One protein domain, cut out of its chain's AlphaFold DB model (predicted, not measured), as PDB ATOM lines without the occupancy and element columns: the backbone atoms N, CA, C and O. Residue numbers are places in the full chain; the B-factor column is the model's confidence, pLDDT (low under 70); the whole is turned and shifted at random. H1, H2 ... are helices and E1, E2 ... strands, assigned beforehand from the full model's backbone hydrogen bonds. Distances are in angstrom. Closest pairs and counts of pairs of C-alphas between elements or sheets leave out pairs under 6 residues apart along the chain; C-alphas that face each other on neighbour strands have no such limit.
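Overview. This is residues 104 to 264 of the 273 residues of the protein "DUF1985 domain-containing protein" of Capsicum chinense (UniProt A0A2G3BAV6). The long helix H8 is the core of a cluster of helices, with H2, H7 and H9 packed on it, H6 packed on H9, and H1 near its side. Beyond H3 lies a smaller, loosely joined lobe, in which helices H4 and H5 stand by the strand hairpin E1 and E2; its tip, residues 160 to 165, sticks out. The 161 printed residues hold nine named helices and two named strands, in the order H1 H2 H3 H4 E1 E2 H5 H6 H7 H8 H9, with one antiparallel sheet, E1 - E2. The class is mostly helix; the whole is compact, with a radius of gyration of the C-alphas of 17.3 A and spans of 52 by 36 by 29 A.

Arrangement. Begin at H1, residues 104 to 111; it is close to but not clearly touching H8, residues 227 to 244, with C-alphas 104 and 238 the closest, 7.9 A apart. H8 is the hub and touches three helices, H2, H7 and H9; of the 5 pairs of helices in the domain that touch and have a tilt, 0 are at a shallow tilt, a mostly crossed packing. Its residues 227 to 235 touch H2, residues 114 to 120, at a steep tilt of 53 degrees, with C-alphas 116 and 227 closest at 6.5 A. H3, residues 124 to 129, touches H5, residues 170 to 177, with C-alphas 127 and 177 closest at 6.7 A. H4, residues 136 to 146, comes closest to E1, residues 156 to 161, at C-alphas 144 and 157, 7.1 A apart. E1 forms an antiparallel hairpin with E2, residues 164 to 169: look for N 159 and O 166, 2.8 A apart, and N 166 and O 159, 2.7 A. H6, residues 197 to 202, touches H9, residues 255 to 262, about perpendicular at 82 degrees; C-alphas 198 and 258 are closest at 7.1 A. H7, residues 211 to 219, and H8 form a helical hairpin, with C-alphas 215 and 237 closest at 6.3 A; H8 and H9 form another, with C-alphas 232 and 261 closest at 6.0 A. Every O i to N i+4 pair is within hydrogen-bond range in H1, H2, H4, H5, H6, H7 and H9; H8 has 13 of 14, and H3 has 0 of 2, but 3 of 3 O i to N i+3 pairs.

Along the chain. Find C-alpha 104 at (22.662, -25.750, -12.102), where H1 begins. H4 runs 15.2 A, E1 15.8 A, E2 15.9 A and H7 12.3 A. H8 runs 24.5 A from C-alpha 227 at (10.441, -15.155, -1.402). H9 ends at C-alpha 262, at (1.260, -21.584, -8.321).

Size, cuts and confidence. The farthest C-alphas, those of Gly 163 and Val 194, are 55.2 A apart. The printed part has no cut; the link H5 to H6 is long. Mean pLDDT of the printed part is 75.1, with residues 130 to 177, 181 to 182 and 243 to 250 under 70.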
ATOM      1  N   ILE A 104      24.008 -26.281 -12.399       73.62
ATOM      2  CA  ILE A 104      22.662 -25.750 -12.102       73.62
ATOM      3  C   ILE A 104      22.470 -25.482 -10.601       73.62
ATOM      4  O   ILE A 104      21.974 -24.426 -10.217       73.62
ATOM      5  N   PHE A 105      22.953 -26.376  -9.731       74.06
ATOM      6  CA  PHE A 105      22.889 -26.167  -8.285       74.06
ATOM      7  C   PHE A 105      23.874 -25.112  -7.785       74.06
ATOM      8  O   PHE A 105      23.548 -24.397  -6.843       74.06
ATOM      9  N   GLU A 106      25.034 -24.957  -8.419       76.56
ATOM     10  CA  GLU A 106      25.964 -23.867  -8.107       76.56
ATOM     11  C   GLU A 106      25.369 -22.510  -8.512       76.56
ATOM     12  O   GLU A 106      25.400 -21.559  -7.730       76.56
ATOM     13  N   THR A 107      24.737 -22.431  -9.684       80.50
ATOM     14  CA  THR A 107      23.995 -21.266 -10.176       80.50
ATOM     15  C   THR A 107      22.848 -20.932  -9.226       80.50
ATOM     16  O   THR A 107      22.713 -19.782  -8.805       80.50
ATOM     17  N   LEU A 108      22.065 -21.925  -8.790       81.50
ATOM     18  CA  LEU A 108      21.038 -21.740  -7.760       81.50
ATOM     19  C   LEU A 108      21.641 -21.222  -6.449       81.50
ATOM     20  O   LEU A 108      21.097 -20.297  -5.841       81.50
ATOM     21  N   GLU A 109      22.771 -21.781  -6.011       78.06
ATOM     22  CA  GLU A 109      23.454 -21.371  -4.786       78.06
ATOM     23  C   GLU A 109      23.941 -19.914  -4.853       78.06
ATOM     24  O   GLU A 109      23.795 -19.181  -3.871       78.06
ATOM     25  N   GLN A 110      24.444 -19.472  -6.007       81.56
ATOM     26  CA  GLN A 110      24.886 -18.095  -6.253       81.56
ATOM     27  C   GLN A 110      23.714 -17.116  -6.397       81.56
ATOM     28  O   GLN A 110      23.776 -15.973  -5.932       81.56
ATOM     29  N   LYS A 111      22.625 -17.535  -7.048       81.75
ATOM     30  CA  LYS A 111      21.490 -16.659  -7.361       81.75
ATOM     31  C   LYS A 111      20.539 -16.487  -6.174       81.75
ATOM     32  O   LYS A 111      19.956 -15.407  -6.034       81.75
ATOM     33  N   LEU A 112      20.412 -17.487  -5.300       82.50
ATOM     34  CA  LEU A 112      19.453 -17.486  -4.194       82.50
ATOM     35  C   LEU A 112      20.060 -17.097  -2.842       82.50
ATOM     36  O   LEU A 112      21.135 -17.546  -2.448       82.50
ATOM     37  N   LEU A 113      19.291 -16.322  -2.070       82.44
ATOM     38  CA  LEU A 113      19.584 -16.038  -0.664       82.44
ATOM     39  C   LEU A 113      19.484 -17.310   0.193       82.44
ATOM     40  O   LEU A 113      18.728 -18.234  -0.110       82.44
ATOM     41  N   SER A 114      20.200 -17.331   1.319       80.06
ATOM     42  CA  SER A 114      20.325 -18.501   2.205       80.06
ATOM     43  C   SER A 114      18.985 -19.098   2.658       80.06
ATOM     44  O   SER A 114      18.845 -20.322   2.708       80.06
ATOM     45  N   VAL A 115      17.987 -18.257   2.946       82.31
ATOM     46  CA  VAL A 115      16.639 -18.684   3.358       82.31
ATOM     47  C   VAL A 115      15.898 -19.374   2.207       82.31
ATOM     48  O   VAL A 115      15.351 -20.462   2.396       82.31
ATOM     49  N   ARG A 116      15.945 -18.793   1.001       81.38
ATOM     50  CA  ARG A 116      15.315 -19.335  -0.216       81.38
ATOM     51  C   ARG A 116      15.935 -20.669  -0.612       81.38
ATOM     52  O   ARG A 116      15.211 -21.625  -0.868       81.38
ATOM     53  N   ARG A 117      17.269 -20.766  -0.545       81.06
ATOM     54  CA  ARG A 117      17.992 -22.028  -0.756       81.06
ATOM     55  C   ARG A 117      17.478 -23.109   0.179       81.06
ATOM     56  O   ARG A 117      17.083 -24.168  -0.279       81.06
ATOM     57  N   ARG A 118      17.399 -22.834   1.486       84.31
ATOM     58  CA  ARG A 118      16.910 -23.819   2.464       84.31
ATOM     59  C   ARG A 118      15.494 -24.304   2.148       84.31
ATOM     60  O   ARG A 118      15.212 -25.479   2.358       84.31
ATOM     61  N   ARG A 119      14.613 -23.420   1.669       85.25
ATOM     62  CA  ARG A 119      13.264 -23.806   1.231       85.25
ATOM     63  C   ARG A 119      13.318 -24.712   0.002       85.25
ATOM     64  O   ARG A 119      12.725 -25.782   0.037       85.25
ATOM     65  N   PHE A 120      14.093 -24.345  -1.017       85.06
ATOM     66  CA  PHE A 120      14.274 -25.168  -2.213       85.06
ATOM     67  C   PHE A 120      14.846 -26.560  -1.891       85.06
ATOM     68  O   PHE A 120      14.305 -27.563  -2.348       85.06
ATOM     69  N   MET A 121      15.848 -26.650  -1.010       84.38
ATOM     70  CA  MET A 121      16.440 -27.932  -0.594       84.38
ATOM     71  C   MET A 121      15.459 -28.870   0.124       84.38
ATOM     72  O   MET A 121      15.734 -30.057   0.251       84.38
ATOM     73  N   ARG A 122      14.329 -28.351   0.623       85.06
ATOM     74  CA  ARG A 122      13.265 -29.150   1.252       85.06
ATOM     75  C   ARG A 122      12.226 -29.664   0.253       85.06
ATOM     76  O   ARG A 122      11.337 -30.406   0.655       85.06
ATOM     77  N   THR A 123      12.311 -29.259  -1.011       84.06
ATOM     78  CA  THR A 123      11.459 -29.784  -2.087       84.06
ATOM     79  C   THR A 123      11.989 -31.128  -2.593       84.06
ATOM     80  O   THR A 123      13.137 -31.485  -2.320       84.06
ATOM     81  N   CYS A 124      11.186 -31.861  -3.372       75.62
ATOM     82  CA  CYS A 124      11.648 -33.070  -4.065       75.62
ATOM     83  C   CYS A 124      12.880 -32.796  -4.949       75.62
ATOM     84  O   CYS A 124      13.818 -33.586  -4.951       75.62
ATOM     85  N   PHE A 125      12.955 -31.620  -5.578       80.56
ATOM     86  CA  PHE A 125      14.088 -31.210  -6.416       80.56
ATOM     87  C   PHE A 125      15.382 -30.948  -5.632       80.56
ATOM     88  O   PHE A 125      16.472 -31.001  -6.196       80.56
ATOM     89  N   GLY A 126      15.295 -30.698  -4.321       76.88
ATOM     90  CA  GLY A 126      16.473 -30.557  -3.464       76.88
ATOM     91  C   GLY A 126      17.307 -31.840  -3.370       76.88
ATOM     92  O   GLY A 126      18.518 -31.772  -3.151       76.88
ATOM     93  N   GLN A 127      16.683 -33.006  -3.581       72.50
ATOM     94  CA  GLN A 127      17.347 -34.313  -3.507       72.50
ATOM     95  C   GLN A 127      18.417 -34.482  -4.588       72.50
ATOM     96  O   GLN A 127      19.454 -35.097  -4.331       72.50
ATOM     97  N   TYR A 128      18.236 -33.852  -5.750       72.19
ATOM     98  CA  TYR A 128      19.209 -33.876  -6.840       72.19
ATOM     99  C   TYR A 128      20.581 -33.316  -6.445       72.19
ATOM    100  O   TYR A 128      21.585 -33.765  -6.982       72.19
ATOM    101  N   ARG A 129      20.670 -32.415  -5.454       70.38
ATOM    102  CA  ARG A 129      21.967 -31.946  -4.931       70.38
ATOM    103  C   ARG A 129      22.729 -33.025  -4.167       70.38
ATOM    104  O   ARG A 129      23.953 -32.993  -4.118       70.38
ATOM    105  N   THR A 130      22.004 -33.913  -3.486       67.25
ATOM    106  CA  THR A 130      22.595 -34.979  -2.662       67.25
ATOM    107  C   THR A 130      22.993 -36.202  -3.480       67.25
ATOM    108  O   THR A 130      23.716 -37.063  -2.980       67.25
ATOM    109  N   MET A 131      22.548 -36.273  -4.736       61.56
ATOM    110  CA  MET A 131      23.011 -37.276  -5.682       61.56
ATOM    111  C   MET A 131      24.476 -37.004  -6.035       61.56
ATOM    112  O   MET A 131      24.855 -35.869  -6.300       61.56
ATOM    113  N   LEU A 132      25.307 -38.046  -6.007       54.12
ATOM    114  CA  LEU A 132      26.738 -37.939  -6.307       54.12
ATOM    115  C   LEU A 132      26.959 -37.422  -7.739       54.12
ATOM    116  O   LEU A 132      26.255 -37.846  -8.657       54.12
ATOM    117  N   ASP A 133      27.972 -36.572  -7.937       53.53
ATOM    118  CA  ASP A 133      28.365 -36.031  -9.245       53.53
ATOM    119  C   ASP A 133      28.773 -37.163 -10.200       53.53
ATOM    120  O   ASP A 133      29.925 -37.594 -10.266       53.53
ATOM    121  N   SER A 134      27.810 -37.681 -10.955       53.91
ATOM    122  CA  SER A 134      28.055 -38.651 -12.015       53.91
ATOM    123  C   SER A 134      27.200 -38.290 -13.223       53.91
ATOM    124  O   SER A 134      25.985 -38.122 -13.115       53.91
ATOM    125  N   TRP A 135      27.855 -38.171 -14.378       46.59
ATOM    126  CA  TRP A 135      27.251 -37.831 -15.672       46.59
ATOM    127  C   TRP A 135      26.159 -38.810 -16.110       46.59
ATOM    128  O   TRP A 135      25.276 -38.465 -16.886       46.59
ATOM    129  N   VAL A 136      26.219 -40.028 -15.578       48.19
ATOM    130  CA  VAL A 136      25.320 -41.131 -15.898       48.19
ATOM    131  C   VAL A 136      23.915 -40.894 -15.314       48.19
ATOM    132  O   VAL A 136      22.935 -41.401 -15.855       48.19
ATOM    133  N   HIS A 137      23.783 -40.084 -14.253       58.28
ATOM    134  CA  HIS A 137      22.527 -39.930 -13.513       58.28
ATOM    135  C   HIS A 137      21.390 -39.362 -14.359       58.28
ATOM    136  O   HIS A 137      20.340 -39.985 -14.467       58.28
ATOM    137  N   SER A 138      21.571 -38.206 -14.982       54.59
ATOM    138  CA  SER A 138      20.491 -37.559 -15.734       54.59
ATOM    139  C   SER A 138      20.130 -38.275 -17.020       54.59
ATOM    140  O   SER A 138      18.977 -38.245 -17.423       54.59
ATOM    141  N   GLN A 139      21.093 -38.954 -17.635       53.66
ATOM    142  CA  GLN A 139      20.869 -39.814 -18.789       53.66
ATOM    143  C   GLN A 139      20.012 -41.011 -18.390       53.66
ATOM    144  O   GLN A 139      19.006 -41.277 -19.035       53.66
ATOM    145  N   MET A 140      20.345 -41.679 -17.281       56.69
ATOM    146  CA  MET A 140      19.535 -42.771 -16.740       56.69
ATOM    147  C   MET A 140      18.141 -42.304 -16.319       56.69
ATOM    148  O   MET A 140      17.172 -42.992 -16.629       56.69
ATOM    149  N   PHE A 141      18.017 -41.149 -15.654       58.16
ATOM    150  CA  PHE A 141      16.712 -40.588 -15.311       58.16
ATOM    151  C   PHE A 141      15.944 -40.227 -16.572       58.16
ATOM    152  O   PHE A 141      14.837 -40.703 -16.729       58.16
ATOM    153  N   ARG A 142      16.524 -39.503 -17.532       56.84
ATOM    154  CA  ARG A 142      15.834 -39.140 -18.776       56.84
ATOM    155  C   ARG A 142      15.445 -40.364 -19.588       56.84
ATOM    156  O   ARG A 142      14.337 -40.397 -20.093       56.84
ATOM    157  N   CYS A 143      16.283 -41.393 -19.661       55.12
ATOM    158  CA  CYS A 143      15.899 -42.672 -20.250       55.12
ATOM    159  C   CYS A 143      14.746 -43.318 -19.473       55.12
ATOM    160  O   CYS A 143      13.802 -43.795 -20.087       55.12
ATOM    161  N   ALA A 144      14.775 -43.301 -18.141       55.25
ATOM    162  CA  ALA A 144      13.687 -43.828 -17.325       55.25
ATOM    163  C   ALA A 144      12.373 -43.040 -17.450       55.25
ATOM    164  O   ALA A 144      11.306 -43.639 -17.372       55.25
ATOM    165  N   MET A 145      12.470 -41.727 -17.646       54.06
ATOM    166  CA  MET A 145      11.371 -40.770 -17.788       54.06
ATOM    167  C   MET A 145      10.776 -40.812 -19.206       54.06
ATOM    168  O   MET A 145       9.567 -40.861 -19.374       54.06
ATOM    169  N   PHE A 146      11.626 -40.863 -20.235       50.41
ATOM    170  CA  PHE A 146      11.245 -40.836 -21.652       50.41
ATOM    171  C   PHE A 146      10.788 -42.191 -22.192       50.41
ATOM    172  O   PHE A 146      10.079 -42.254 -23.197       50.41
ATOM    173  N   LEU A 147      11.187 -43.294 -21.554       51.78
ATOM    174  CA  LEU A 147      10.537 -44.573 -21.791       51.78
ATOM    175  C   LEU A 147       9.107 -44.463 -21.244       51.78
ATOM    176  O   LEU A 147       8.823 -44.915 -20.138       51.78
ATOM    177  N   GLU A 148       8.206 -43.869 -22.037       43.97
ATOM    178  CA  GLU A 148       6.773 -44.122 -21.968       43.97
ATOM    179  C   GLU A 148       6.635 -45.642 -21.964       43.97
ATOM    180  O   GLU A 148       6.733 -46.306 -23.001       43.97
ATOM    181  N   LEU A 149       6.494 -46.218 -20.772       46.09
ATOM    182  CA  LEU A 149       6.217 -47.626 -20.585       46.09
ATOM    183  C   LEU A 149       4.825 -47.854 -21.175       46.09
ATOM    184  O   LEU A 149       3.829 -47.853 -20.452       46.09
ATOM    185  N   LYS A 150       4.749 -48.040 -22.502       37.25
ATOM    186  CA  LYS A 150       3.617 -48.686 -23.161       37.25
ATOM    187  C   LYS A 150       3.419 -49.972 -22.382       37.25
ATOM    188  O   LYS A 150       4.262 -50.867 -22.418       37.25
ATOM    189  N   ILE A 151       2.358 -49.974 -21.587       41.97
ATOM    190  CA  ILE A 151       2.082 -50.947 -20.544       41.97
ATOM    191  C   ILE A 151       2.199 -52.352 -21.137       41.97
ATOM    192  O   ILE A 151       1.285 -52.847 -21.788       41.97
ATOM    193  N   SER A 152       3.328 -53.007 -20.890       36.78
ATOM    194  CA  SER A 152       3.424 -54.458 -20.878       36.78
ATOM    195  C   SER A 152       4.210 -54.858 -19.630       36.78
ATOM    196  O   SER A 152       5.433 -54.821 -19.542       36.78
ATOM    197  N   SER A 153       3.415 -55.083 -18.588       44.28
ATOM    198  CA  SER A 153       3.665 -55.948 -17.431       44.28
ATOM    199  C   SER A 153       4.905 -55.780 -16.539       44.28
ATOM    200  O   SER A 153       4.989 -56.539 -15.572       44.28
ATOM    201  N   THR A 154       5.808 -54.803 -16.707       50.25
ATOM    202  CA  THR A 154       6.990 -54.741 -15.813       50.25
ATOM    203  C   THR A 154       7.295 -53.356 -15.252       50.25
ATOM    204  O   THR A 154       7.769 -52.465 -15.944       50.25
ATOM    205  N   ASN A 155       7.098 -53.211 -13.936       57.19
ATOM    206  CA  ASN A 155       7.369 -52.014 -13.124       57.19
ATOM    207  C   ASN A 155       8.871 -51.683 -12.974       57.19
ATOM    208  O   ASN A 155       9.265 -51.108 -11.955       57.19
ATOM    209  N   ALA A 156       9.734 -52.124 -13.894       57.56
ATOM    210  CA  ALA A 156      11.178 -51.979 -13.770       57.56
ATOM    211  C   ALA A 156      11.910 -51.862 -15.106       57.56
ATOM    212  O   ALA A 156      11.678 -52.646 -16.019       57.56
ATOM    213  N   ILE A 157      12.859 -50.933 -15.143       58.31
ATOM    214  CA  ILE A 157      13.880 -50.782 -16.173       58.31
ATOM    215  C   ILE A 157      15.047 -51.680 -15.789       58.31
ATOM    216  O   ILE A 157      15.514 -51.645 -14.653       58.31
ATOM    217  N   VAL A 158      15.523 -52.491 -16.724       56.12
ATOM    218  CA  VAL A 158      16.690 -53.345 -16.511       56.12
ATOM    219  C   VAL A 158      17.783 -52.913 -17.481       56.12
ATOM    220  O   VAL A 158      17.571 -52.905 -18.688       56.12
ATOM    221  N   MET A 159      18.938 -52.528 -16.949       57.47
ATOM    222  CA  MET A 159      20.120 -52.117 -17.705       57.47
ATOM    223  C   MET A 159      21.239 -53.122 -17.470       57.47
ATOM    224  O   MET A 159      21.429 -53.586 -16.349       57.47
ATOM    225  N   TRP A 160      21.997 -53.444 -18.512       47.03
ATOM    226  CA  TRP A 160      23.177 -54.291 -18.390       47.03
ATOM    227  C   TRP A 160      24.432 -53.435 -18.538       47.03
ATOM    228  O   TRP A 160      24.601 -52.754 -19.547       47.03
ATOM    229  N   PHE A 161      25.292 -53.432 -17.520       45.28
ATOM    230  CA  PHE A 161      26.494 -52.605 -17.475       45.28
ATOM    231  C   PHE A 161      27.657 -53.393 -16.872       45.28
ATOM    232  O   PHE A 161      27.573 -53.866 -15.741       45.28
ATOM    233  N   ASN A 162      28.751 -53.545 -17.627       50.41
ATOM    234  CA  ASN A 162      29.965 -54.265 -17.209       50.41
ATOM    235  C   ASN A 162      29.712 -55.672 -16.625       50.41
ATOM    236  O   ASN A 162      30.341 -56.062 -15.646       50.41
ATOM    237  N   GLY A 163      28.783 -56.440 -17.206       47.75
ATOM    238  CA  GLY A 163      28.442 -57.780 -16.715       47.75
ATOM    239  C   GLY A 163      27.422 -57.807 -15.574       47.75
ATOM    240  O   GLY A 163      26.951 -58.885 -15.222       47.75
ATOM    241  N   TYR A 164      27.029 -56.647 -15.046       47.75
ATOM    242  CA  TYR A 164      26.029 -56.520 -13.992       47.75
ATOM    243  C   TYR A 164      24.668 -56.128 -14.558       47.75
ATOM    244  O   TYR A 164      24.562 -55.305 -15.469       47.75
ATOM    245  N   THR A 165      23.616 -56.682 -13.964       56.97
ATOM    246  CA  THR A 165      22.230 -56.326 -14.269       56.97
ATOM    247  C   THR A 165      21.729 -55.328 -13.232       56.97
ATOM    248  O   THR A 165      21.519 -55.665 -12.070       56.97
ATOM    249  N   LEU A 166      21.513 -54.087 -13.654       59.38
ATOM    250  CA  LEU A 166      20.909 -53.032 -12.853       59.38
ATOM    251  C   LEU A 166      19.398 -53.035 -13.076       59.38
ATOM    252  O   LEU A 166      18.923 -52.667 -14.147       59.38
ATOM    253  N   ARG A 167      18.626 -53.427 -12.059       66.56
ATOM    254  CA  ARG A 167      17.158 -53.356 -12.082       66.56
ATOM    255  C   ARG A 167      16.670 -52.130 -11.316       66.56
ATOM    256  O   ARG A 167      16.743 -52.065 -10.091       66.56
ATOM    257  N   PHE A 168      16.104 -51.184 -12.044       65.00
ATOM    258  CA  PHE A 168      15.560 -49.946 -11.529       65.00
ATOM    259  C   PHE A 168      14.036 -49.950 -11.626       65.00
ATOM    260  O   PHE A 168      13.460 -49.780 -12.696       65.00
ATOM    261  N   THR A 169      13.359 -50.207 -10.507       66.44
ATOM    262  CA  THR A 169      11.890 -50.177 -10.479       66.44
ATOM    263  C   THR A 169      11.359 -48.742 -10.513       66.44
ATOM    264  O   THR A 169      12.054 -47.827 -10.079       66.44
ATOM    265  N   LEU A 170      10.106 -48.538 -10.926       65.38
ATOM    266  CA  LEU A 170       9.418 -47.244 -10.776       65.38
ATOM    267  C   LEU A 170       9.395 -46.765  -9.318       65.38
ATOM    268  O   LEU A 170       9.486 -45.575  -9.033       65.38
ATOM    269  N   ARG A 171       9.328 -47.709  -8.374       66.31
ATOM    270  CA  ARG A 171       9.443 -47.418  -6.944       66.31
ATOM    271  C   ARG A 171      10.853 -46.949  -6.580       66.31
ATOM    272  O   ARG A 171      10.983 -46.000  -5.817       66.31
ATOM    273  N   ASN A 172      11.893 -47.582  -7.124       67.62
ATOM    274  CA  ASN A 172      13.280 -47.156  -6.920       67.62
ATOM    275  C   ASN A 172      13.508 -45.771  -7.539       67.62
ATOM    276  O   ASN A 172      14.147 -44.944  -6.903       67.62
ATOM    277  N   PHE A 173      12.927 -45.502  -8.714       68.94
ATOM    278  CA  PHE A 173      12.916 -44.174  -9.327       68.94
ATOM    279  C   PHE A 173      12.319 -43.145  -8.376       68.94
ATOM    280  O   PHE A 173      13.028 -42.229  -7.989       68.94
ATOM    281  N   ALA A 174      11.078 -43.339  -7.925       67.50
ATOM    282  CA  ALA A 174      10.402 -42.391  -7.040       67.50
ATOM    283  C   ALA A 174      11.149 -42.171  -5.711       67.50
ATOM    284  O   ALA A 174      11.165 -41.061  -5.188       67.50
ATOM    285  N   ILE A 175      11.785 -43.213  -5.164       68.94
ATOM    286  CA  ILE A 175      12.597 -43.100  -3.942       68.94
ATOM    287  C   ILE A 175      13.863 -42.280  -4.194       68.94
ATOM    288  O   ILE A 175      14.233 -41.472  -3.350       68.94
ATOM    289  N   VAL A 176      14.540 -42.515  -5.318       66.81
ATOM    290  CA  VAL A 176      15.815 -41.865  -5.625       66.81
ATOM    291  C   VAL A 176      15.593 -40.423  -6.078       66.81
ATOM    292  O   VAL A 176      16.271 -39.539  -5.574       66.81
ATOM    293  N   SER A 177      14.656 -40.168  -6.996       66.19
ATOM    294  CA  SER A 177      14.361 -38.819  -7.501       66.19
ATOM    295  C   SER A 177      13.517 -37.981  -6.540       66.19
ATOM    296  O   SER A 177      13.473 -36.761  -6.666       66.19
ATOM    297  N   GLY A 178      12.802 -38.622  -5.614       70.50
ATOM    298  CA  GLY A 178      11.818 -37.961  -4.761       70.50
ATOM    299  C   GLY A 178      10.569 -37.487  -5.509       70.50
ATOM    300  O   GLY A 178       9.739 -36.803  -4.909       70.50
ATOM    301  N   LEU A 179      10.431 -37.809  -6.801       74.62
ATOM    302  CA  LEU A 179       9.313 -37.380  -7.639       74.62
ATOM    303  C   LEU A 179       8.128 -38.343  -7.554       74.62
ATOM    304  O   LEU A 179       8.275 -39.561  -7.413       74.62
ATOM    305  N   ASN A 180       6.921 -37.788  -7.676       73.25
ATOM    306  CA  ASN A 180       5.698 -38.574  -7.670       73.25
ATOM    307  C   ASN A 180       5.424 -39.168  -9.057       73.25
ATOM    308  O   ASN A 180       4.987 -38.477  -9.972       73.25
ATOM    309  N   TYR A 181       5.629 -40.479  -9.185       66.75
ATOM    310  CA  TYR A 181       5.327 -41.218 -10.413       66.75
ATOM    311  C   TYR A 181       3.916 -41.833 -10.429       66.75
ATOM    312  O   TYR A 181       3.445 -42.293 -11.465       66.75
ATOM    313  N   VAL A 182       3.205 -41.892  -9.302       66.94
ATOM    314  CA  VAL A 182       1.878 -42.536  -9.251       66.94
ATOM    315  C   VAL A 182       0.807 -41.622  -9.835       66.94
ATOM    316  O   VAL A 182      -0.096 -42.105 -10.515       66.94
ATOM    317  N   ALA A 183       0.946 -40.315  -9.616       70.62
ATOM    318  CA  ALA A 183      -0.010 -39.320 -10.073       70.62
ATOM    319  C   ALA A 183      -0.223 -39.350 -11.600       70.62
ATOM    320  O   ALA A 183       0.679 -39.686 -12.380       70.62
ATOM    321  N   SER A 184      -1.443 -39.011 -12.007       76.00
ATOM    322  CA  SER A 184      -1.848 -38.788 -13.391       76.00
ATOM    323  C   SER A 184      -2.097 -37.302 -13.621       76.00
ATOM    324  O   SER A 184      -2.582 -36.601 -12.733       76.00
ATOM    325  N   LYS A 185      -1.852 -36.813 -14.842       77.31
ATOM    326  CA  LYS A 185      -2.198 -35.436 -15.233       77.31
ATOM    327  C   LYS A 185      -3.687 -35.127 -15.009       77.31
ATOM    328  O   LYS A 185      -4.025 -34.005 -14.653       77.31
ATOM    329  N   SER A 186      -4.563 -36.131 -15.133       81.06
ATOM    330  CA  SER A 186      -6.007 -36.013 -14.861       81.06
ATOM    331  C   SER A 186      -6.349 -35.658 -13.411       81.06
ATOM    332  O   SER A 186      -7.438 -35.153 -13.156       81.06
ATOM    333  N   ASP A 187      -5.437 -35.890 -12.465       83.50
ATOM    334  CA  ASP A 187      -5.652 -35.607 -11.040       83.50
ATOM    335  C   ASP A 187      -5.499 -34.104 -10.721       83.50
ATOM    336  O   ASP A 187      -5.696 -33.649  -9.586       83.50
ATOM    337  N   PHE A 188      -5.127 -33.307 -11.725       87.62
ATOM    338  CA  PHE A 188      -4.852 -31.882 -11.631       87.62
ATOM    339  C   PHE A 188      -5.809 -31.129 -12.549       87.62
ATOM    340  O   PHE A 188      -5.601 -31.012 -13.754       87.62
ATOM    341  N   VAL A 189      -6.884 -30.623 -11.951       88.12
ATOM    342  CA  VAL A 189      -7.872 -29.790 -12.633       88.12
ATOM    343  C   VAL A 189      -7.683 -28.356 -12.165       88.12
ATOM    344  O   VAL A 189      -7.739 -28.075 -10.967       88.12
ATOM    345  N   PHE A 190      -7.467 -27.457 -13.119       88.88
ATOM    346  CA  PHE A 190      -7.269 -26.033 -12.878       88.88
ATOM    347  C   PHE A 190      -8.352 -25.229 -13.587       88.88
ATOM    348  O   PHE A 190      -8.825 -25.611 -14.659       88.88
ATOM    349  N   ASN A 191      -8.760 -24.110 -12.987       87.38
ATOM    350  CA  ASN A 191      -9.693 -23.205 -13.636       87.38
ATOM    351  C   ASN A 191      -8.957 -22.388 -14.704       87.38
ATOM    352  O   ASN A 191      -8.323 -21.382 -14.395       87.38
ATOM    353  N   THR A 192      -9.090 -22.790 -15.964       85.31
ATOM    354  CA  THR A 192      -8.413 -22.120 -17.078       85.31
ATOM    355  C   THR A 192      -9.040 -20.776 -17.458       85.31
ATOM    356  O   THR A 192      -8.409 -20.002 -18.177       85.31
ATOM    357  N   SER A 193     -10.233 -20.446 -16.947       86.75
ATOM    358  CA  SER A 193     -10.896 -19.161 -17.236       86.75
ATOM    359  C   SER A 193     -10.253 -17.961 -16.534       86.75
ATOM    360  O   SER A 193     -10.403 -16.834 -16.998       86.75
ATOM    361  N   VAL A 194      -9.524 -18.186 -15.437       87.75
ATOM    362  CA  VAL A 194      -8.785 -17.138 -14.721       87.75
ATOM    363  C   VAL A 194      -7.320 -17.215 -15.135       87.75
ATOM    364  O   VAL A 194      -6.741 -18.290 -14.990       87.75
ATOM    365  N   PRO A 195      -6.702 -16.137 -15.641       88.56
ATOM    366  CA  PRO A 195      -5.285 -16.150 -15.988       88.56
ATOM    367  C   PRO A 195      -4.391 -16.502 -14.794       88.56
ATOM    368  O   PRO A 195      -4.687 -16.137 -13.654       88.56
ATOM    369  N   ASN A 196      -3.279 -17.185 -15.060       93.06
ATOM    370  CA  ASN A 196      -2.286 -17.495 -14.037       93.06
ATOM    371  C   ASN A 196      -1.560 -16.211 -13.594       93.06
ATOM    372  O   ASN A 196      -1.124 -15.419 -14.435       93.06
ATOM    373  N   ARG A 197      -1.421 -15.987 -12.283       94.12
ATOM    374  CA  ARG A 197      -0.889 -14.720 -11.762       94.12
ATOM    375  C   ARG A 197       0.618 -14.624 -11.984       94.12
ATOM    376  O   ARG A 197       1.091 -13.536 -12.304       94.12
ATOM    377  N   LEU A 198       1.374 -15.720 -11.863       92.94
ATOM    378  CA  LEU A 198       2.815 -15.702 -12.167       92.94
ATOM    379  C   LEU A 198       3.066 -15.292 -13.621       92.94
ATOM    380  O   LEU A 198       3.933 -14.460 -13.875       92.94
ATOM    381  N   MET A 199       2.277 -15.836 -14.551       92.19
ATOM    382  CA  MET A 199       2.369 -15.509 -15.979       92.19
ATOM    383  C   MET A 199       2.052 -14.035 -16.245       92.19
ATOM    384  O   MET A 199       2.825 -13.344 -16.902       92.19
ATOM    385  N   GLN A 200       0.969 -13.516 -15.661       92.19
ATOM    386  CA  GLN A 200       0.627 -12.097 -15.787       92.19
ATOM    387  C   GLN A 200       1.689 -11.165 -15.203       92.19
ATOM    388  O   GLN A 200       1.924 -10.090 -15.745       92.19
ATOM    389  N   MET A 201       2.299 -11.548 -14.083       93.62
ATOM    390  CA  MET A 201       3.169 -10.651 -13.327       93.62
ATOM    391  C   MET A 201       4.612 -10.630 -13.835       93.62
ATOM    392  O   MET A 201       5.282  -9.612 -13.685       93.62
ATOM    393  N   TYR A 202       5.096 -11.738 -14.401       93.88
ATOM    394  CA  TYR A 202       6.512 -11.909 -14.750       93.88
ATOM    395  C   TYR A 202       6.772 -12.242 -16.221       93.88
ATOM    396  O   TYR A 202       7.931 -12.262 -16.630       93.88
ATOM    397  N   PHE A 203       5.725 -12.512 -17.000       92.25
ATOM    398  CA  PHE A 203       5.822 -12.960 -18.391       92.25
ATOM    399  C   PHE A 203       4.851 -12.193 -19.297       92.25
ATOM    400  O   PHE A 203       4.312 -12.756 -20.242       92.25
ATOM    401  N   ASP A 204       4.563 -10.933 -18.953       86.62
ATOM    402  CA  ASP A 204       3.697 -10.011 -19.703       86.62
ATOM    403  C   ASP A 204       2.298 -10.558 -20.053       86.62
ATOM    404  O   ASP A 204       1.616 -10.059 -20.947       86.62
ATOM    405  N   GLY A 205       1.835 -11.577 -19.322       79.19
ATOM    406  CA  GLY A 205       0.566 -12.246 -19.597       79.19
ATOM    407  C   GLY A 205       0.557 -13.088 -20.873       79.19
ATOM    408  O   GLY A 205      -0.534 -13.411 -21.345       79.19
ATOM    409  N   GLU A 206       1.723 -13.451 -21.420       75.44
ATOM    410  CA  GLU A 206       1.811 -14.421 -22.513       75.44
ATOM    411  C   GLU A 206       1.130 -15.737 -22.121       75.44
ATOM    412  O   GLU A 206       1.241 -16.195 -20.984       75.44
ATOM    413  N   GLU A 207       0.406 -16.347 -23.064       71.94
ATOM    414  CA  GLU A 207      -0.380 -17.559 -22.803       71.94
ATOM    415  C   GLU A 207       0.510 -18.788 -22.558       71.94
ATOM    416  O   GLU A 207       0.148 -19.644 -21.753       71.94
ATOM    417  N   GLU A 208       1.687 -18.835 -23.189       79.50
ATOM    418  CA  GLU A 208       2.753 -19.816 -22.957       79.50
ATOM    419  C   GLU A 208       4.111 -19.154 -23.262       79.50
ATOM    420  O   GLU A 208       4.441 -18.976 -24.434       79.50
ATOM    421  N   PRO A 209       4.908 -18.744 -22.258       86.19
ATOM    422  CA  PRO A 209       6.208 -18.133 -22.513       86.19
ATOM    423  C   PRO A 209       7.217 -19.173 -23.007       86.19
ATOM    424  O   PRO A 209       7.194 -20.339 -22.604       86.19
ATOM    425  N   TYR A 210       8.161 -18.748 -23.843       87.69
ATOM    426  CA  TYR A 210       9.280 -19.596 -24.256       87.69
ATOM    427  C   TYR A 210      10.181 -19.966 -23.067       87.69
ATOM    428  O   TYR A 210      10.388 -19.165 -22.152       87.69
ATOM    429  N   GLU A 211      10.803 -21.148 -23.110       86.50
ATOM    430  CA  GLU A 211      11.796 -21.559 -22.104       86.50
ATOM    431  C   GLU A 211      12.939 -20.548 -21.964       86.50
ATOM    432  O   GLU A 211      13.378 -20.263 -20.851       86.50
ATOM    433  N   ALA A 212      13.374 -19.936 -23.069       86.25
ATOM    434  CA  ALA A 212      14.362 -18.861 -23.040       86.25
ATOM    435  C   ALA A 212      13.913 -17.679 -22.159       86.25
ATOM    436  O   ALA A 212      14.712 -17.157 -21.381       86.25
ATOM    437  N   THR A 213      12.632 -17.299 -22.224       90.44
ATOM    438  CA  THR A 213      12.050 -16.239 -21.390       90.44
ATOM    439  C   THR A 213      12.032 -16.648 -19.916       90.44
ATOM    440  O   THR A 213      12.396 -15.850 -19.057       90.44
ATOM    441  N   LEU A 214      11.688 -17.904 -19.605       91.31
ATOM    442  CA  LEU A 214      11.776 -18.443 -18.241       91.31
ATOM    443  C   LEU A 214      13.211 -18.418 -17.699       91.31
ATOM    444  O   LEU A 214      13.435 -18.020 -16.555       91.31
ATOM    445  N   PHE A 215      14.187 -18.826 -18.508       89.25
ATOM    446  CA  PHE A 215      15.590 -18.824 -18.104       89.25
ATOM    447  C   PHE A 215      16.095 -17.401 -17.872       89.25
ATOM    448  O   PHE A 215      16.738 -17.145 -16.856       89.25
ATOM    449  N   GLN A 216      15.730 -16.460 -18.743       90.44
ATOM    450  CA  GLN A 216      16.074 -15.053 -18.573       90.44
ATOM    451  C   GLN A 216      15.423 -14.454 -17.315       90.44
ATOM    452  O   GLN A 216      16.100 -13.808 -16.519       90.44
ATOM    453  N   ALA A 217      14.145 -14.752 -17.060       92.44
ATOM    454  CA  ALA A 217      13.446 -14.320 -15.850       92.44
ATOM    455  C   ALA A 217      14.132 -14.825 -14.564       92.44
ATOM    456  O   ALA A 217      14.195 -14.111 -13.554       92.44
ATOM    457  N   PHE A 218      14.682 -16.042 -14.602       92.31
ATOM    458  CA  PHE A 218      15.509 -16.575 -13.524       92.31
ATOM    459  C   PHE A 218      16.839 -15.830 -13.373       92.31
ATOM    460  O   PHE A 218      17.204 -15.440 -12.258       92.31
ATOM    461  N   GLU A 219      17.542 -15.594 -14.478       90.44
ATOM    462  CA  GLU A 219      18.824 -14.891 -14.477       90.44
ATOM    463  C   GLU A 219      18.712 -13.469 -13.916       90.44
ATOM    464  O   GLU A 219      19.549 -13.077 -13.086       90.44
ATOM    465  N   ASP A 220      17.644 -12.764 -14.293       92.56
ATOM    466  CA  ASP A 220      17.330 -11.388 -13.896       92.56
ATOM    467  C   ASP A 220      16.698 -11.286 -12.503       92.56
ATOM    468  O   ASP A 220      16.578 -10.194 -11.945       92.56
ATOM    469  N   LYS A 221      16.326 -12.422 -11.898       92.62
ATOM    470  CA  LYS A 221      15.683 -12.501 -10.577       92.62
ATOM    471  C   LYS A 221      14.438 -11.616 -10.485       92.62
ATOM    472  O   LYS A 221      14.267 -10.883  -9.505       92.62
ATOM    473  N   VAL A 222      13.554 -11.714 -11.479       93.38
ATOM    474  CA  VAL A 222      12.370 -10.841 -11.643       93.38
ATOM    475  C   VAL A 222      11.460 -10.778 -10.407       93.38
ATOM    476  O   VAL A 222      10.772  -9.787 -10.183       93.38
ATOM    477  N   TRP A 223      11.503 -11.795  -9.540       92.38
ATOM    478  CA  TRP A 223      10.769 -11.845  -8.270       92.38
ATOM    479  C   TRP A 223      11.231 -10.832  -7.208       92.38
ATOM    480  O   TRP A 223      10.519 -10.602  -6.227       92.38
ATOM    481  N   GLY A 224      12.430 -10.254  -7.336       90.44
ATOM    482  CA  GLY A 224      12.983  -9.292  -6.380       90.44
ATOM    483  C   GLY A 224      13.003  -9.806  -4.930       90.44
ATOM    484  O   GLY A 224      13.744 -10.737  -4.576       90.44
ATOM    485  N   GLN A 225      12.197  -9.177  -4.069       89.19
ATOM    486  CA  GLN A 225      12.097  -9.498  -2.637       89.19
ATOM    487  C   GLN A 225      10.990 -10.507  -2.294       89.19
ATOM    488  O   GLN A 225      10.897 -10.916  -1.140       89.19
ATOM    489  N   ASN A 226      10.175 -10.941  -3.260       92.75
ATOM    490  CA  ASN A 226       9.122 -11.918  -2.999       92.75
ATOM    491  C   ASN A 226       9.713 -13.335  -2.904       92.75
ATOM    492  O   ASN A 226      10.057 -13.948  -3.913       92.75
ATOM    493  N   ASP A 227       9.850 -13.843  -1.679       89.44
ATOM    494  CA  ASP A 227      10.441 -15.155  -1.402       89.44
ATOM    495  C   ASP A 227       9.609 -16.331  -1.931       89.44
ATOM    496  O   ASP A 227      10.183 -17.360  -2.303       89.44
ATOM    497  N   ASP A 228       8.283 -16.200  -1.962       91.69
ATOM    498  CA  ASP A 228       7.391 -17.277  -2.394       91.69
ATOM    499  C   ASP A 228       7.391 -17.387  -3.924       91.69
ATOM    500  O   ASP A 228       7.541 -18.482  -4.471       91.69
ATOM    501  N   ASP A 229       7.345 -16.249  -4.620       94.38
ATOM    502  CA  ASP A 229       7.457 -16.213  -6.082       94.38
ATOM    503  C   ASP A 229       8.864 -16.603  -6.550       94.38
ATOM    504  O   ASP A 229       9.005 -17.310  -7.549       94.38
ATOM    505  N   ALA A 230       9.902 -16.252  -5.780       92.69
ATOM    506  CA  ALA A 230      11.257 -16.733  -6.025       92.69
ATOM    507  C   ALA A 230      11.316 -18.263  -6.042       92.69
ATOM    508  O   ALA A 230      11.904 -18.848  -6.947       92.69
ATOM    509  N   LEU A 231      10.703 -18.925  -5.053       92.25
ATOM    510  CA  LEU A 231      10.696 -20.385  -4.985       92.25
ATOM    511  C   LEU A 231       9.954 -20.998  -6.178       92.25
ATOM    512  O   LEU A 231      10.438 -21.965  -6.761       92.25
ATOM    513  N   LYS A 232       8.814 -20.422  -6.566       94.38
ATOM    514  CA  LYS A 232       8.005 -20.893  -7.698       94.38
ATOM    515  C   LYS A 232       8.764 -20.789  -9.024       94.38
ATOM    516  O   LYS A 232       8.824 -21.768  -9.765       94.38
ATOM    517  N   ILE A 233       9.414 -19.654  -9.286       93.56
ATOM    518  CA  ILE A 233      10.212 -19.457 -10.506       93.56
ATOM    519  C   ILE A 233      11.456 -20.353 -10.507       93.56
ATOM    520  O   ILE A 233      11.798 -20.918 -11.540       93.56
ATOM    521  N   VAL A 234      12.098 -20.563  -9.354       91.81
ATOM    522  CA  VAL A 234      13.209 -21.519  -9.223       91.81
ATOM    523  C   VAL A 234      12.770 -22.943  -9.558       91.81
ATOM    524  O   VAL A 234      13.479 -23.646 -10.271       91.81
ATOM    525  N   VAL A 235      11.617 -23.382  -9.048       91.06
ATOM    526  CA  VAL A 235      11.095 -24.724  -9.335       91.06
ATOM    527  C   VAL A 235      10.766 -24.864 -10.824       91.06
ATOM    528  O   VAL A 235      11.180 -25.854 -11.422       91.06
ATOM    529  N   LEU A 236      10.115 -23.866 -11.437       91.50
ATOM    530  CA  LEU A 236       9.882 -23.820 -12.889       91.50
ATOM    531  C   LEU A 236      11.196 -23.940 -13.667       91.50
ATOM    532  O   LEU A 236      11.312 -24.783 -14.554       91.50
ATOM    533  N   TYR A 237      12.189 -23.122 -13.309       89.56
ATOM    534  CA  TYR A 237      13.503 -23.118 -13.941       89.56
ATOM    535  C   TYR A 237      14.160 -24.494 -13.860       89.56
ATOM    536  O   TYR A 237      14.593 -25.016 -14.880       89.56
ATOM    537  N   VAL A 238      14.193 -25.118 -12.679       84.06
ATOM    538  CA  VAL A 238      14.808 -26.439 -12.502       84.06
ATOM    539  C   VAL A 238      14.073 -27.499 -13.307       84.06
ATOM    540  O   VAL A 238      14.721 -28.242 -14.029       84.06
ATOM    541  N   VAL A 239      12.743 -27.558 -13.248       82.56
ATOM    542  CA  VAL A 239      11.966 -28.533 -14.028       82.56
ATOM    543  C   VAL A 239      12.267 -28.400 -15.522       82.56
ATOM    544  O   VAL A 239      12.613 -29.384 -16.172       82.56
ATOM    545  N   HIS A 240      12.186 -27.188 -16.066       82.56
ATOM    546  CA  HIS A 240      12.364 -26.982 -17.500       82.56
ATOM    547  C   HIS A 240      13.812 -27.154 -17.943       82.56
ATOM    548  O   HIS A 240      14.088 -27.839 -18.921       82.56
ATOM    549  N   ARG A 241      14.765 -26.611 -17.184       78.38
ATOM    550  CA  ARG A 241      16.189 -26.676 -17.517       78.38
ATOM    551  C   ARG A 241      16.786 -28.067 -17.297       78.38
ATOM    552  O   ARG A 241      17.669 -28.461 -18.049       78.38
ATOM    553  N   PHE A 242      16.343 -28.792 -16.269       71.81
ATOM    554  CA  PHE A 242      16.947 -30.058 -15.839       71.81
ATOM    555  C   PHE A 242      16.159 -31.297 -16.281       71.81
ATOM    556  O   PHE A 242      16.770 -32.254 -16.749       71.81
ATOM    557  N   ASN A 243      14.824 -31.297 -16.158       66.69
ATOM    558  CA  ASN A 243      14.012 -32.474 -16.500       66.69
ATOM    559  C   ASN A 243      13.576 -32.471 -17.970       66.69
ATOM    560  O   ASN A 243      13.582 -33.524 -18.605       66.69
ATOM    561  N   MET A 244      13.194 -31.306 -18.509       65.69
ATOM    562  CA  MET A 244      12.479 -31.220 -19.792       65.69
ATOM    563  C   MET A 244      13.305 -30.682 -20.968       65.69
ATOM    564  O   MET A 244      12.883 -30.869 -22.108       65.69
ATOM    565  N   SER A 245      14.460 -30.053 -20.722       59.94
ATOM    566  CA  SER A 245      15.188 -29.310 -21.760       59.94
ATOM    567  C   SER A 245      15.524 -30.180 -22.977       59.94
ATOM    568  O   SER A 245      16.206 -31.208 -22.884       59.94
ATOM    569  N   ASP A 246      15.089 -29.698 -24.138       55.19
ATOM    570  CA  ASP A 246      15.582 -30.102 -25.453       55.19
ATOM    571  C   ASP A 246      16.685 -29.125 -25.909       55.19
ATOM    572  O   ASP A 246      16.856 -28.044 -25.339       55.19
ATOM    573  N   GLU A 247      17.467 -29.506 -26.916       49.00
ATOM    574  CA  GLU A 247      18.624 -28.758 -27.433       49.00
ATOM    575  C   GLU A 247      18.225 -27.405 -28.058       49.00
ATOM    576  O   GLU A 247      19.040 -26.493 -28.198       49.00
ATOM    577  N   MET A 248      16.945 -27.258 -28.402       53.12
ATOM    578  CA  MET A 248      16.369 -26.061 -28.999       53.12
ATOM    579  C   MET A 248      15.539 -25.345 -27.927       53.12
ATOM    580  O   MET A 248      14.417 -25.757 -27.646       53.12
ATOM    581  N   HIS A 249      16.040 -24.245 -27.350       59.31
ATOM    582  CA  HIS A 249      15.327 -23.366 -26.391       59.31
ATOM    583  C   HIS A 249      14.083 -22.653 -26.978       59.31
ATOM    584  O   HIS A 249      13.699 -21.565 -26.554       59.31
ATOM    585  N   THR A 250      13.472 -23.253 -27.997       62.88
ATOM    586  CA  THR A 250      12.277 -22.832 -28.725       62.88
ATOM    587  C   THR A 250      11.012 -23.515 -28.204       62.88
ATOM    588  O   THR A 250       9.944 -23.329 -28.783       62.88
ATOM    589  N   VAL A 251      11.122 -24.347 -27.163       76.00
ATOM    590  CA  VAL A 251       9.981 -25.020 -26.537       76.00
ATOM    591  C   VAL A 251       9.195 -24.013 -25.693       76.00
ATOM    592  O   VAL A 251       9.773 -23.178 -24.993       76.00
ATOM    593  N   LEU A 252       7.868 -24.076 -25.796       83.56
ATOM    594  CA  LEU A 252       6.949 -23.281 -24.988       83.56
ATOM    595  C   LEU A 252       6.748 -23.942 -23.622       83.56
ATOM    596  O   LEU A 252       6.542 -25.155 -23.526       83.56
ATOM    597  N   VAL A 253       6.774 -23.140 -22.560       87.31
ATOM    598  CA  VAL A 253       6.422 -23.584 -21.215       87.31
ATOM    599  C   VAL A 253       4.906 -23.572 -21.098       87.31
ATOM    600  O   VAL A 253       4.283 -22.512 -21.061       87.31
ATOM    601  N   SER A 254       4.306 -24.760 -21.009       88.69
ATOM    602  CA  SER A 254       2.854 -24.859 -20.898       88.69
ATOM    603  C   SER A 254       2.342 -24.149 -19.648       88.69
ATOM    604  O   SER A 254       2.832 -24.381 -18.537       88.69
ATOM    605  N   ARG A 255       1.264 -23.373 -19.809       90.50
ATOM    606  CA  ARG A 255       0.505 -22.769 -18.704       90.50
ATOM    607  C   ARG A 255       0.196 -23.757 -17.575       90.50
ATOM    608  O   ARG A 255       0.217 -23.396 -16.402       90.50
ATOM    609  N   PHE A 256      -0.057 -25.019 -17.913       90.62
ATOM    610  CA  PHE A 256      -0.356 -26.055 -16.931       90.62
ATOM    611  C   PHE A 256       0.750 -26.198 -15.866       90.62
ATOM    612  O   PHE A 256       0.449 -26.405 -14.693       90.62
ATOM    613  N   HIS A 257       2.026 -26.042 -16.238       91.19
ATOM    614  CA  HIS A 257       3.137 -26.097 -15.281       91.19
ATOM    615  C   HIS A 257       3.123 -24.904 -14.322       91.19
ATOM    616  O   HIS A 257       3.377 -25.076 -13.126       91.19
ATOM    617  N   PHE A 258       2.758 -23.718 -14.817       93.31
ATOM    618  CA  PHE A 258       2.540 -22.546 -13.973       93.31
ATOM    619  C   PHE A 258       1.398 -22.775 -12.981       93.31
ATOM    620  O   PHE A 258       1.554 -22.458 -11.805       93.31
ATOM    621  N   ASP A 259       0.290 -23.386 -13.406       93.38
ATOM    622  CA  ASP A 259      -0.848 -23.672 -12.524       93.38
ATOM    623  C   ASP A 259      -0.499 -24.706 -11.436       93.38
ATOM    624  O   ASP A 259      -0.811 -24.506 -10.258       93.38
ATOM    625  N   VAL A 260       0.223 -25.777 -11.795       93.12
ATOM    626  CA  VAL A 260       0.744 -26.771 -10.836       93.12
ATOM    627  C   VAL A 260       1.628 -26.106  -9.779       93.12
ATOM    628  O   VAL A 260       1.536 -26.439  -8.591       93.12
ATOM    629  N   ILE A 261       2.496 -25.187 -10.201       93.00
ATOM    630  CA  ILE A 261       3.474 -24.547  -9.322       93.00
ATOM    631  C   ILE A 261       2.843 -23.455  -8.466       93.00
ATOM    632  O   ILE A 261       3.123 -23.380  -7.268       93.00
ATOM    633  N   GLU A 262       1.954 -22.648  -9.038       92.62
ATOM    634  CA  GLU A 262       1.260 -21.584  -8.321       92.62
ATOM    635  C   GLU A 262       0.393 -22.139  -7.186       92.62
ATOM    636  O   GLU A 262       0.399 -21.564  -6.095       92.62
ATOM    637  N   GLN A 263      -0.256 -23.288  -7.405       90.69
ATOM    638  CA  GLN A 263      -1.029 -24.006  -6.382       90.69
ATOM    639  C   GLN A 263      -0.179 -24.891  -5.460       90.69
ATOM    640  O   GLN A 263      -0.727 -25.650  -4.664       90.69
ATOM    641  N   GLU A 264       1.149 -24.838  -5.582       91.12
ATOM    642  CA  GLU A 264       2.091 -25.602  -4.757       91.12
ATOM    643  C   GLU A 264       1.888 -27.126  -4.825       91.12
ATOM    644  O   GLU A 264       2.309 -27.886  -3.953       91.12
TER     645      GLU A 264